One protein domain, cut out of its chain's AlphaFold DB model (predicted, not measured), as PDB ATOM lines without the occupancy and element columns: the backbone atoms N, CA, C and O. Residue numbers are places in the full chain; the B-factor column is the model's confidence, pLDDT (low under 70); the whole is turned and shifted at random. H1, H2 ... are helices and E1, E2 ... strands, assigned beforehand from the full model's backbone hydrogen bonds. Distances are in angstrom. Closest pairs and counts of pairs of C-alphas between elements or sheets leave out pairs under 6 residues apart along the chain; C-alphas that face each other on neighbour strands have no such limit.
ATOM      1  N   VAL A   7      53.454  24.129 140.233       94.69
ATOM      2  CA  VAL A   7      53.606  25.258 139.306       94.69
ATOM      3  C   VAL A   7      54.517  26.287 139.957       94.69
ATOM      4  O   VAL A   7      54.321  26.632 141.118       94.69
ATOM      5  N   VAL A   8      55.518  26.779 139.235       96.25
ATOM      6  CA  VAL A   8      56.472  27.768 139.747       96.25
ATOM      7  C   VAL A   8      56.621  28.945 138.795       96.25
ATOM      8  O   VAL A   8      56.498  28.792 137.582       96.25
ATOM      9  N   ILE A   9      56.941  30.110 139.347       96.88
ATOM     10  CA  ILE A   9      57.495  31.241 138.611       96.88
ATOM     11  C   ILE A   9      59.006  31.243 138.824       96.88
ATOM     12  O   ILE A   9      59.477  31.321 139.961       96.88
ATOM     13  N   ASP A  10      59.756  31.190 137.730       96.69
ATOM     14  CA  ASP A  10      61.210  31.313 137.744       96.69
ATOM     15  C   ASP A  10      61.640  32.655 137.154       96.69
ATOM     16  O   ASP A  10      61.146  33.094 136.108       96.69
ATOM     17  N   VAL A  11      62.607  33.278 137.824       97.56
ATOM     18  CA  VAL A  11      63.354  34.425 137.316       97.56
ATOM     19  C   VAL A  11      64.796  33.993 137.119       97.56
ATOM     20  O   VAL A  11      65.498  33.680 138.084       97.56
ATOM     21  N   ASP A  12      65.253  34.030 135.875       97.25
ATOM     22  CA  ASP A  12      66.608  33.652 135.500       97.25
ATOM     23  C   ASP A  12      67.381  34.843 134.918       97.25
ATOM     24  O   ASP A  12      66.815  35.822 134.420       97.25
ATOM     25  N   ARG A  13      68.708  34.751 134.962       97.94
ATOM     26  CA  ARG A  13      69.645  35.630 134.265       97.94
ATOM     27  C   ARG A  13      70.195  34.898 133.051       97.94
ATOM     28  O   ARG A  13      70.899  33.907 133.218       97.94
ATOM     29  N   ASP A  14      69.948  35.415 131.853       97.25
ATOM     30  CA  ASP A  14      70.541  34.870 130.629       97.25
ATOM     31  C   ASP A  14      72.063  35.068 130.619       97.25
ATOM     32  O   ASP A  14      72.563  36.174 130.849       97.25
ATOM     33  N   GLY A  15      72.815  34.011 130.322       96.69
ATOM     34  CA  GLY A  15      74.272  34.046 130.336       96.69
ATOM     35  C   GLY A  15      74.877  34.881 129.207       96.69
ATOM     36  O   GLY A  15      75.955  35.445 129.407       96.69
ATOM     37  N   TRP A  16      74.196  35.019 128.065       95.50
ATOM     38  CA  TRP A  16      74.726  35.730 126.892       95.50
ATOM     39  C   TRP A  16      74.433  37.227 126.941       95.50
ATOM     40  O   TRP A  16      75.341  38.051 126.890       95.50
ATOM     41  N   THR A  17      73.163  37.593 127.077       96.44
ATOM     42  CA  THR A  17      72.710  38.990 127.043       96.44
ATOM     43  C   THR A  17      72.679  39.646 128.417       96.44
ATOM     44  O   THR A  17      72.466  40.853 128.511       96.44
ATOM     45  N   LYS A  18      72.829  38.861 129.492       96.38
ATOM     46  CA  LYS A  18      72.670  39.304 130.886       96.38
ATOM     47  C   LYS A  18      71.289  39.902 131.192       96.38
ATOM     48  O   LYS A  18      71.110  40.510 132.248       96.38
ATOM     49  N   ARG A  19      70.285  39.724 130.328       97.69
ATOM     50  CA  ARG A  19      68.901  40.153 130.590       97.69
ATOM     51  C   ARG A  19      68.177  39.158 131.497       97.69
ATOM     52  O   ARG A  19      68.616  38.021 131.661       97.69
ATOM     53  N   LEU A  20      67.088  39.616 132.108       98.12
ATOM     54  CA  LEU A  20      66.204  38.756 132.890       98.12
ATOM     55  C   LEU A  20      65.300  37.933 131.975       98.12
ATOM     56  O   LEU A  20      64.880  38.405 130.915       98.12
ATOM     57  N   GLN A  21      64.990  36.724 132.419       97.88
ATOM     58  CA  GLN A  21      64.006  35.827 131.826       97.88
ATOM     59  C   GLN A  21      62.976  35.489 132.899       97.88
ATOM     60  O   GLN A  21      63.350  35.179 134.028       97.88
ATOM     61  N   LEU A  22      61.696  35.584 132.546       97.69
ATOM     62  CA  LEU A  22      60.579  35.257 133.427       97.69
ATOM     63  C   LEU A  22      59.775  34.124 132.802       97.69
ATOM     64  O   LEU A  22      59.378  34.223 131.634       97.69
ATOM     65  N   ASN A  23      59.514  33.072 133.570       95.75
ATOM     66  CA  ASN A  23      58.748  31.923 133.106       95.75
ATOM     67  C   ASN A  23      57.753  31.430 134.167       95.75
ATOM     68  O   ASN A  23      58.010  31.568 135.362       95.75
ATOM     69  N   ILE A  24      56.656  30.823 133.706       95.44
ATOM     70  CA  ILE A  24      55.800  29.944 134.510       95.44
ATOM     71  C   ILE A  24      56.019  28.484 134.083       95.44
ATOM     72  O   ILE A  24      55.804  28.134 132.922       95.44
ATOM     73  N   SER A  25      56.469  27.634 135.006       94.56
ATOM     74  CA  SER A  25      56.819  26.230 134.756       94.56
ATOM     75  C   SER A  25      55.928  25.286 135.543       94.56
ATOM     76  O   SER A  25      55.641  25.524 136.711       94.56
ATOM     77  N   GLN A  26      55.542  24.188 134.910       93.94
ATOM     78  CA  GLN A  26      54.954  23.021 135.551       93.94
ATOM     79  C   GLN A  26      56.058  21.995 135.754       93.94
ATOM     80  O   GLN A  26      56.749  21.650 134.797       93.94
ATOM     81  N   LEU A  27      56.233  21.542 136.989       93.69
ATOM     82  CA  LEU A  27      57.271  20.603 137.385       93.69
ATOM     83  C   LEU A  27      56.649  19.326 137.958       93.69
ATOM     84  O   LEU A  27      55.620  19.369 138.641       93.69
ATOM     85  N   ASP A  28      57.298  18.201 137.691       90.94
ATOM     86  CA  ASP A  28      57.076  16.929 138.366       90.94
ATOM     87  C   ASP A  28      57.801  16.878 139.727       90.94
ATOM     88  O   ASP A  28      58.395  17.859 140.194       90.94
ATOM     89  N   GLN A  29      57.727  15.720 140.386       86.44
ATOM     90  CA  GLN A  29      58.322  15.497 141.706       86.44
ATOM     91  C   GLN A  29      59.855  15.580 141.696       86.44
ATOM     92  O   GLN A  29      60.448  15.967 142.703       86.44
ATOM     93  N   ASP A  30      60.479  15.289 140.555       89.06
ATOM     94  CA  ASP A  30      61.929  15.318 140.366       89.06
ATOM     95  C   ASP A  30      62.426  16.714 139.938       89.06
ATOM     96  O   ASP A  30      63.627  16.961 139.805       89.06
ATOM     97  N   GLY A  31      61.509  17.672 139.762       87.19
ATOM     98  CA  GLY A  31      61.815  19.046 139.376       87.19
ATOM     99  C   GLY A  31      62.048  19.228 137.876       87.19
ATOM    100  O   GLY A  31      62.552  20.283 137.469       87.19
ATOM    101  N   HIS A  32      61.680  18.240 137.062       87.56
ATOM    102  CA  HIS A  32      61.664  18.322 135.609       87.56
ATOM    103  C   HIS A  32      60.294  18.773 135.116       87.56
ATOM    104  O   HIS A  32      59.278  18.584 135.775       87.56
ATOM    105  N   GLY A  33      60.245  19.388 133.939       88.50
ATOM    106  CA  GLY A  33      58.965  19.745 133.350       88.50
ATOM    107  C   GLY A  33      59.075  20.740 132.212       88.50
ATOM    108  O   GLY A  33      60.132  20.890 131.594       88.50
ATOM    109  N   TRP A  34      57.962  21.402 131.923       89.00
ATOM    110  CA  TRP A  34      57.832  22.359 130.830       89.00
ATOM    111  C   TRP A  34      57.192  23.650 131.325       89.00
ATOM    112  O   TRP A  34      56.488  23.680 132.330       89.00
ATOM    113  N   GLY A  35      57.419  24.737 130.600       90.12
ATOM    114  CA  GLY A  35      56.912  26.042 130.992       90.12
ATOM    115  C   GLY A  35      56.759  26.989 129.822       90.12
ATOM    116  O   GLY A  35      57.164  26.702 128.693       90.12
ATOM    117  N   TYR A  36      56.185  28.145 130.120       92.88
ATOM    118  CA  TYR A  36      55.964  29.226 129.177       92.88
ATOM    119  C   TYR A  36      56.810  30.431 129.577       92.88
ATOM    120  O   TYR A  36      56.777  30.884 130.723       92.88
ATOM    121  N   ARG A  37      57.575  30.969 128.620       95.00
ATOM    122  CA  ARG A  37      58.323  32.216 128.817       95.00
ATOM    123  C   ARG A  37      57.362  33.392 128.689       95.00
ATOM    124  O   ARG A  37      56.808  33.606 127.617       95.00
ATOM    125  N   LEU A  38      57.234  34.164 129.761       95.56
ATOM    126  CA  LEU A  38      56.424  35.380 129.799       95.56
ATOM    127  C   LEU A  38      57.217  36.583 129.280       95.56
ATOM    128  O   LEU A  38      56.676  37.428 128.574       95.56
ATOM    129  N   ALA A  39      58.513  36.655 129.598       97.12
ATOM    130  CA  ALA A  39      59.372  37.758 129.177       97.12
ATOM    131  C   ALA A  39      60.847  37.353 129.056       97.12
ATOM    132  O   ALA A  39      61.308  36.383 129.664       97.12
ATOM    133  N   GLY A  40      61.601  38.146 128.293       96.19
ATOM    134  CA  GLY A  40      63.051  38.017 128.160       96.19
ATOM    135  C   GLY A  40      63.526  37.226 126.933       96.19
ATOM    136  O   GLY A  40      62.717  36.731 126.137       96.19
ATOM    137  N   PRO A  41      64.857  37.136 126.745       95.19
ATOM    138  CA  PRO A  41      65.475  36.439 125.620       95.19
ATOM    139  C   PRO A  41      65.190  34.934 125.640       95.19
ATOM    140  O   PRO A  41      64.865  34.344 126.674       95.19
ATOM    141  N   LYS A  42      65.338  34.290 124.478       93.50
ATOM    142  CA  LYS A  42      65.209  32.835 124.367       93.50
ATOM    143  C   LYS A  42      66.296  32.130 125.177       93.50
ATOM    144  O   LYS A  42      67.454  32.528 125.127       93.50
ATOM    145  N   TYR A  43      65.909  31.079 125.898       90.69
ATOM    146  CA  TYR A  43      66.851  30.227 126.617       90.69
ATOM    147  C   TYR A  43      67.813  29.563 125.631       90.69
ATOM    148  O   TYR A  43      67.395  28.980 124.629       90.69
ATOM    149  N   ASN A  44      69.098  29.668 125.940       92.25
ATOM    150  CA  ASN A  44      70.221  29.128 125.170       92.25
ATOM    151  C   ASN A  44      71.029  28.097 125.986       92.25
ATOM    152  O   ASN A  44      72.129  27.730 125.591       92.25
ATOM    153  N   GLY A  45      70.508  27.673 127.145       92.25
ATOM    154  CA  GLY A  45      71.187  26.755 128.064       92.25
ATOM    155  C   GLY A  45      72.238  27.395 128.980       92.25
ATOM    156  O   GLY A  45      72.838  26.683 129.773       92.25
ATOM    157  N   SER A  46      72.455  28.715 128.915       94.69
ATOM    158  CA  SER A  46      73.435  29.430 129.756       94.69
ATOM    159  C   SER A  46      72.819  30.220 130.917       94.69
ATOM    160  O   SER A  46      73.508  30.998 131.578       94.69
ATOM    161  N   SER A  47      71.515  30.066 131.147       95.81
ATOM    162  CA  SER A  47      70.783  30.836 132.149       95.81
ATOM    163  C   SER A  47      71.087  30.373 133.575       95.81
ATOM    164  O   SER A  47      71.163  29.177 133.849       95.81
ATOM    165  N   GLN A  48      71.192  31.325 134.503       97.06
ATOM    166  CA  GLN A  48      71.304  31.065 135.938       97.06
ATOM    167  C   GLN A  48      70.016  31.481 136.646       97.06
ATOM    168  O   GLN A  48      69.597  32.634 136.535       97.06
ATOM    169  N   ARG A  49      69.432  30.577 137.434       96.38
ATOM    170  CA  ARG A  49      68.256  30.894 138.247       96.38
ATOM    171  C   ARG A  49      68.598  31.859 139.371       96.38
ATOM    172  O   ARG A  49      69.526  31.610 140.138       96.38
ATOM    173  N   LEU A  50      67.837  32.946 139.465       97.81
ATOM    174  CA  LEU A  50      67.954  33.958 140.515       97.81
ATOM    175  C   LEU A  50      66.888  33.778 141.594       97.81
ATOM    176  O   LEU A  50      67.182  33.923 142.776       97.81
ATOM    177  N   LEU A  51      65.655  33.475 141.185       97.69
ATOM    178  CA  LEU A  51      64.519  33.292 142.079       97.69
ATOM    179  C   LEU A  51      63.608  32.188 141.545       97.69
ATOM    180  O   LEU A  51      63.397  32.086 140.339       97.69
ATOM    181  N   ARG A  52      63.048  31.405 142.466       96.56
ATOM    182  CA  ARG A  52      61.946  30.476 142.221       96.56
ATOM    183  C   ARG A  52      60.874  30.716 143.266       96.56
ATOM    184  O   ARG A  52      61.186  30.709 144.455       96.56
ATOM    185  N   CYS A  53      59.637  30.882 142.827       95.88
ATOM    186  CA  CYS A  53      58.479  30.945 143.705       95.88
ATOM    187  C   CYS A  53      57.471  29.880 143.282       95.88
ATOM    188  O   CYS A  53      57.150  29.775 142.103       95.88
ATOM    189  N   GLU A  54      57.004  29.071 144.223       95.62
ATOM    190  CA  GLU A  54      55.946  28.099 143.965       95.62
ATOM    191  C   GLU A  54      54.585  28.779 144.067       95.62
ATOM    192  O   GLU A  54      54.308  29.471 145.043       95.62
ATOM    193  N   LEU A  55      53.752  28.592 143.045       94.19
ATOM    194  CA  LEU A  55      52.399  29.118 143.022       94.19
ATOM    195  C   LEU A  55      51.484  28.208 143.824       94.19
ATOM    196  O   LEU A  55      51.314  27.026 143.517       94.19
ATOM    197  N   THR A  56      50.848  28.787 144.830       93.94
ATOM    198  CA  THR A  56      49.792  28.121 145.582       93.94
ATOM    199  C   THR A  56      48.466  28.183 144.825       93.94
ATOM    200  O   THR A  56      48.278  28.970 143.892       93.94
ATOM    201  N   ALA A  57      47.487  27.393 145.272       92.56
ATOM    202  CA  ALA A  57      46.120  27.488 144.763       92.56
ATOM    203  C   ALA A  57      45.522  28.899 144.939       92.56
ATOM    204  O   ALA A  57      44.738  29.342 144.102       92.56
ATOM    205  N   ARG A  58      45.920  29.619 146.001       94.31
ATOM    206  CA  ARG A  58      45.501  31.004 146.235       94.31
ATOM    207  C   ARG A  58      46.099  31.946 145.195       94.31
ATOM    208  O   ARG A  58      45.355  32.716 144.604       94.31
ATOM    209  N   ASP A  59      47.402  31.849 144.935       94.62
ATOM    210  CA  ASP A  59      48.065  32.695 143.933       94.62
ATOM    211  C   ASP A  59      47.457  32.471 142.547       94.62
ATOM    212  O   ASP A  59      47.167  33.424 141.828       94.62
ATOM    213  N   ALA A  60      47.185  31.211 142.197       91.88
ATOM    214  CA  ALA A  60      46.522  30.871 140.945       91.88
ATOM    215  C   ALA A  60      45.119  31.493 140.835       91.88
ATOM    216  O   ALA A  60      44.753  31.962 139.759       91.88
ATOM    217  N   ALA A  61      44.340  31.516 141.921       93.88
ATOM    218  CA  ALA A  61      43.013  32.129 141.931       93.88
ATOM    219  C   ALA A  61      43.074  33.654 141.744       93.88
ATOM    220  O   ALA A  61      42.321  34.197 140.938       93.88
ATOM    221  N   GLU A  62      43.996  34.334 142.428       95.88
ATOM    222  CA  GLU A  62      44.189  35.785 142.293       95.88
ATOM    223  C   GLU A  62      44.695  36.164 140.892       95.88
ATOM    224  O   GLU A  62      44.196  37.111 140.288       95.88
ATOM    225  N   ILE A  63      45.641  35.393 140.337       92.88
ATOM    226  CA  ILE A  63      46.139  35.598 138.968       92.88
ATOM    227  C   ILE A  63      45.006  35.423 137.956       92.88
ATOM    228  O   ILE A  63      44.858  36.269 137.079       92.88
ATOM    229  N   ARG A  64      44.196  34.361 138.070       93.12
ATOM    230  CA  ARG A  64      43.041  34.152 137.179       93.12
ATOM    231  C   ARG A  64      42.068  35.313 137.259       93.12
ATOM    232  O   ARG A  64      41.770  35.892 136.230       93.12
ATOM    233  N   LYS A  65      41.675  35.721 138.467       94.19
ATOM    234  CA  LYS A  65      40.783  36.868 138.662       94.19
ATOM    235  C   LYS A  65      41.316  38.129 137.974       94.19
ATOM    236  O   LYS A  65      40.574  38.785 137.256       94.19
ATOM    237  N   ALA A  66      42.598  38.447 138.161       94.19
ATOM    238  CA  ALA A  66      43.214  39.609 137.522       94.19
ATOM    239  C   ALA A  66      43.229  39.502 135.986       94.19
ATOM    240  O   ALA A  66      43.049  40.502 135.294       94.19
ATOM    241  N   LEU A  67      43.446  38.298 135.446       91.88
ATOM    242  CA  LEU A  67      43.411  38.053 134.005       91.88
ATOM    243  C   LEU A  67      41.986  38.121 133.448       91.88
ATOM    244  O   LEU A  67      41.802  38.745 132.412       91.88
ATOM    245  N   ASP A  68      40.995  37.563 134.138       92.81
ATOM    246  CA  ASP A  68      39.587  37.590 133.729       92.81
ATOM    247  C   ASP A  68      39.029  39.025 133.741       92.81
ATOM    248  O   ASP A  68      38.259  39.404 132.863       92.81
ATOM    249  N   GLU A  69      39.445  39.857 134.704       91.50
ATOM    250  CA  GLU A  69      39.097  41.285 134.748       91.50
ATOM    251  C   GLU A  69      39.703  42.069 133.569       91.50
ATOM    252  O   GLU A  69      39.060  42.972 133.032       91.50
ATOM    253  N   ALA A  70      40.929  41.732 133.155       92.88
ATOM    254  CA  ALA A  70      41.616  42.387 132.040       92.88
ATOM    255  C   ALA A  70      41.202  41.843 130.659       92.88
ATOM    256  O   ALA A  70      41.244  42.576 129.670       92.88
ATOM    257  N   PHE A  71      40.815  40.568 130.591       90.69
ATOM    258  CA  PHE A  71      40.500  39.814 129.377       90.69
ATOM    259  C   PHE A  71      39.231  38.960 129.586       90.69
ATOM    260  O   PHE A  71      39.313  37.732 129.631       90.69
TER     261      PHE A  71
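What this domain is: This is residues 7 to 71 of the 79 residues of an uncharacterized protein of Streptomyces kanasensis (UniProt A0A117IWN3). One strongly twisted sheet of four antiparallel strands makes the body, and the single helix H1 is set off from it, past the end of edge strand E4, so that no named helix covers the sheet. Residues 64 to 71, of which 64 to 70 belong to H1, stick out free. The printed part has 65 residues with four named strands and one named helix, in the order E1, E2, E3, E4, H1; the sheet's order is E3, E2, E1, E4, and the class is mixed, helices and strands. The whole is only just loose, close to compact, with a radius of gyration of the C-alphas of 13.1 A, and its spans are 37 by 30 by 16 A.

Where its parts are: In the sheet, E2 is residues 20 to 27, 20.7 A from first to last C-alpha, and bends by 54 degrees at residue 24. E1 is residues 7 to 13, 19.8 A long, beginning at C-alpha 7 at (53.606, 25.258, 139.306). E3 is residues 33 to 39, 18.5 A long. E4 is residues 48 to 54, 17.6 A long, with C-alpha 54 at (55.946, 28.099, 143.965). The helix H1 is residues 57 to 70, 20.1 A long, ending at C-alpha 70 at (41.616, 42.387, 132.040).

How they stand to each other: E1 and E2 are inner strands, antiparallel at 152 degrees and a hairpin; N 8 and O 25 are 2.8 A apart, within hydrogen-bond range. E2 and E3 are also a hairpin, antiparallel at 150 degrees, with N 36 and O 24 at 2.8 A. E1, E2 and E3 form a meander, each strand the antiparallel neighbour of the one before. E4 is the antiparallel neighbour of E1 at 158 degrees, with N 11 and O 51 at 2.9 A. The four strands make a Greek key, a meander whose first strand is the antiparallel neighbour of the fourth. The edge strands E3 and E4 are apart. From edge to edge the strands' lines turn by 76 degrees. H1 is not on the sheet, with 2 pairs of C-alphas within 10 A, and is apart from E1, E2 and E3. In H1, every O i to N i+4 pair is within hydrogen-bond range.

The domain as a whole: The two C-alphas farthest apart are those of Trp 16 and Glu 69, at 36.9 A. The outline is only just flat. Without residues 64 to 71 the body spans 35 by 25 by 16 A. The links E2 to E3 and E4 to H1 are tight, E1 to E2 and E3 to E4 are short, and no link is long. The printed part has no cut; its mean pLDDT is 94.3, and no printed residue is under 70.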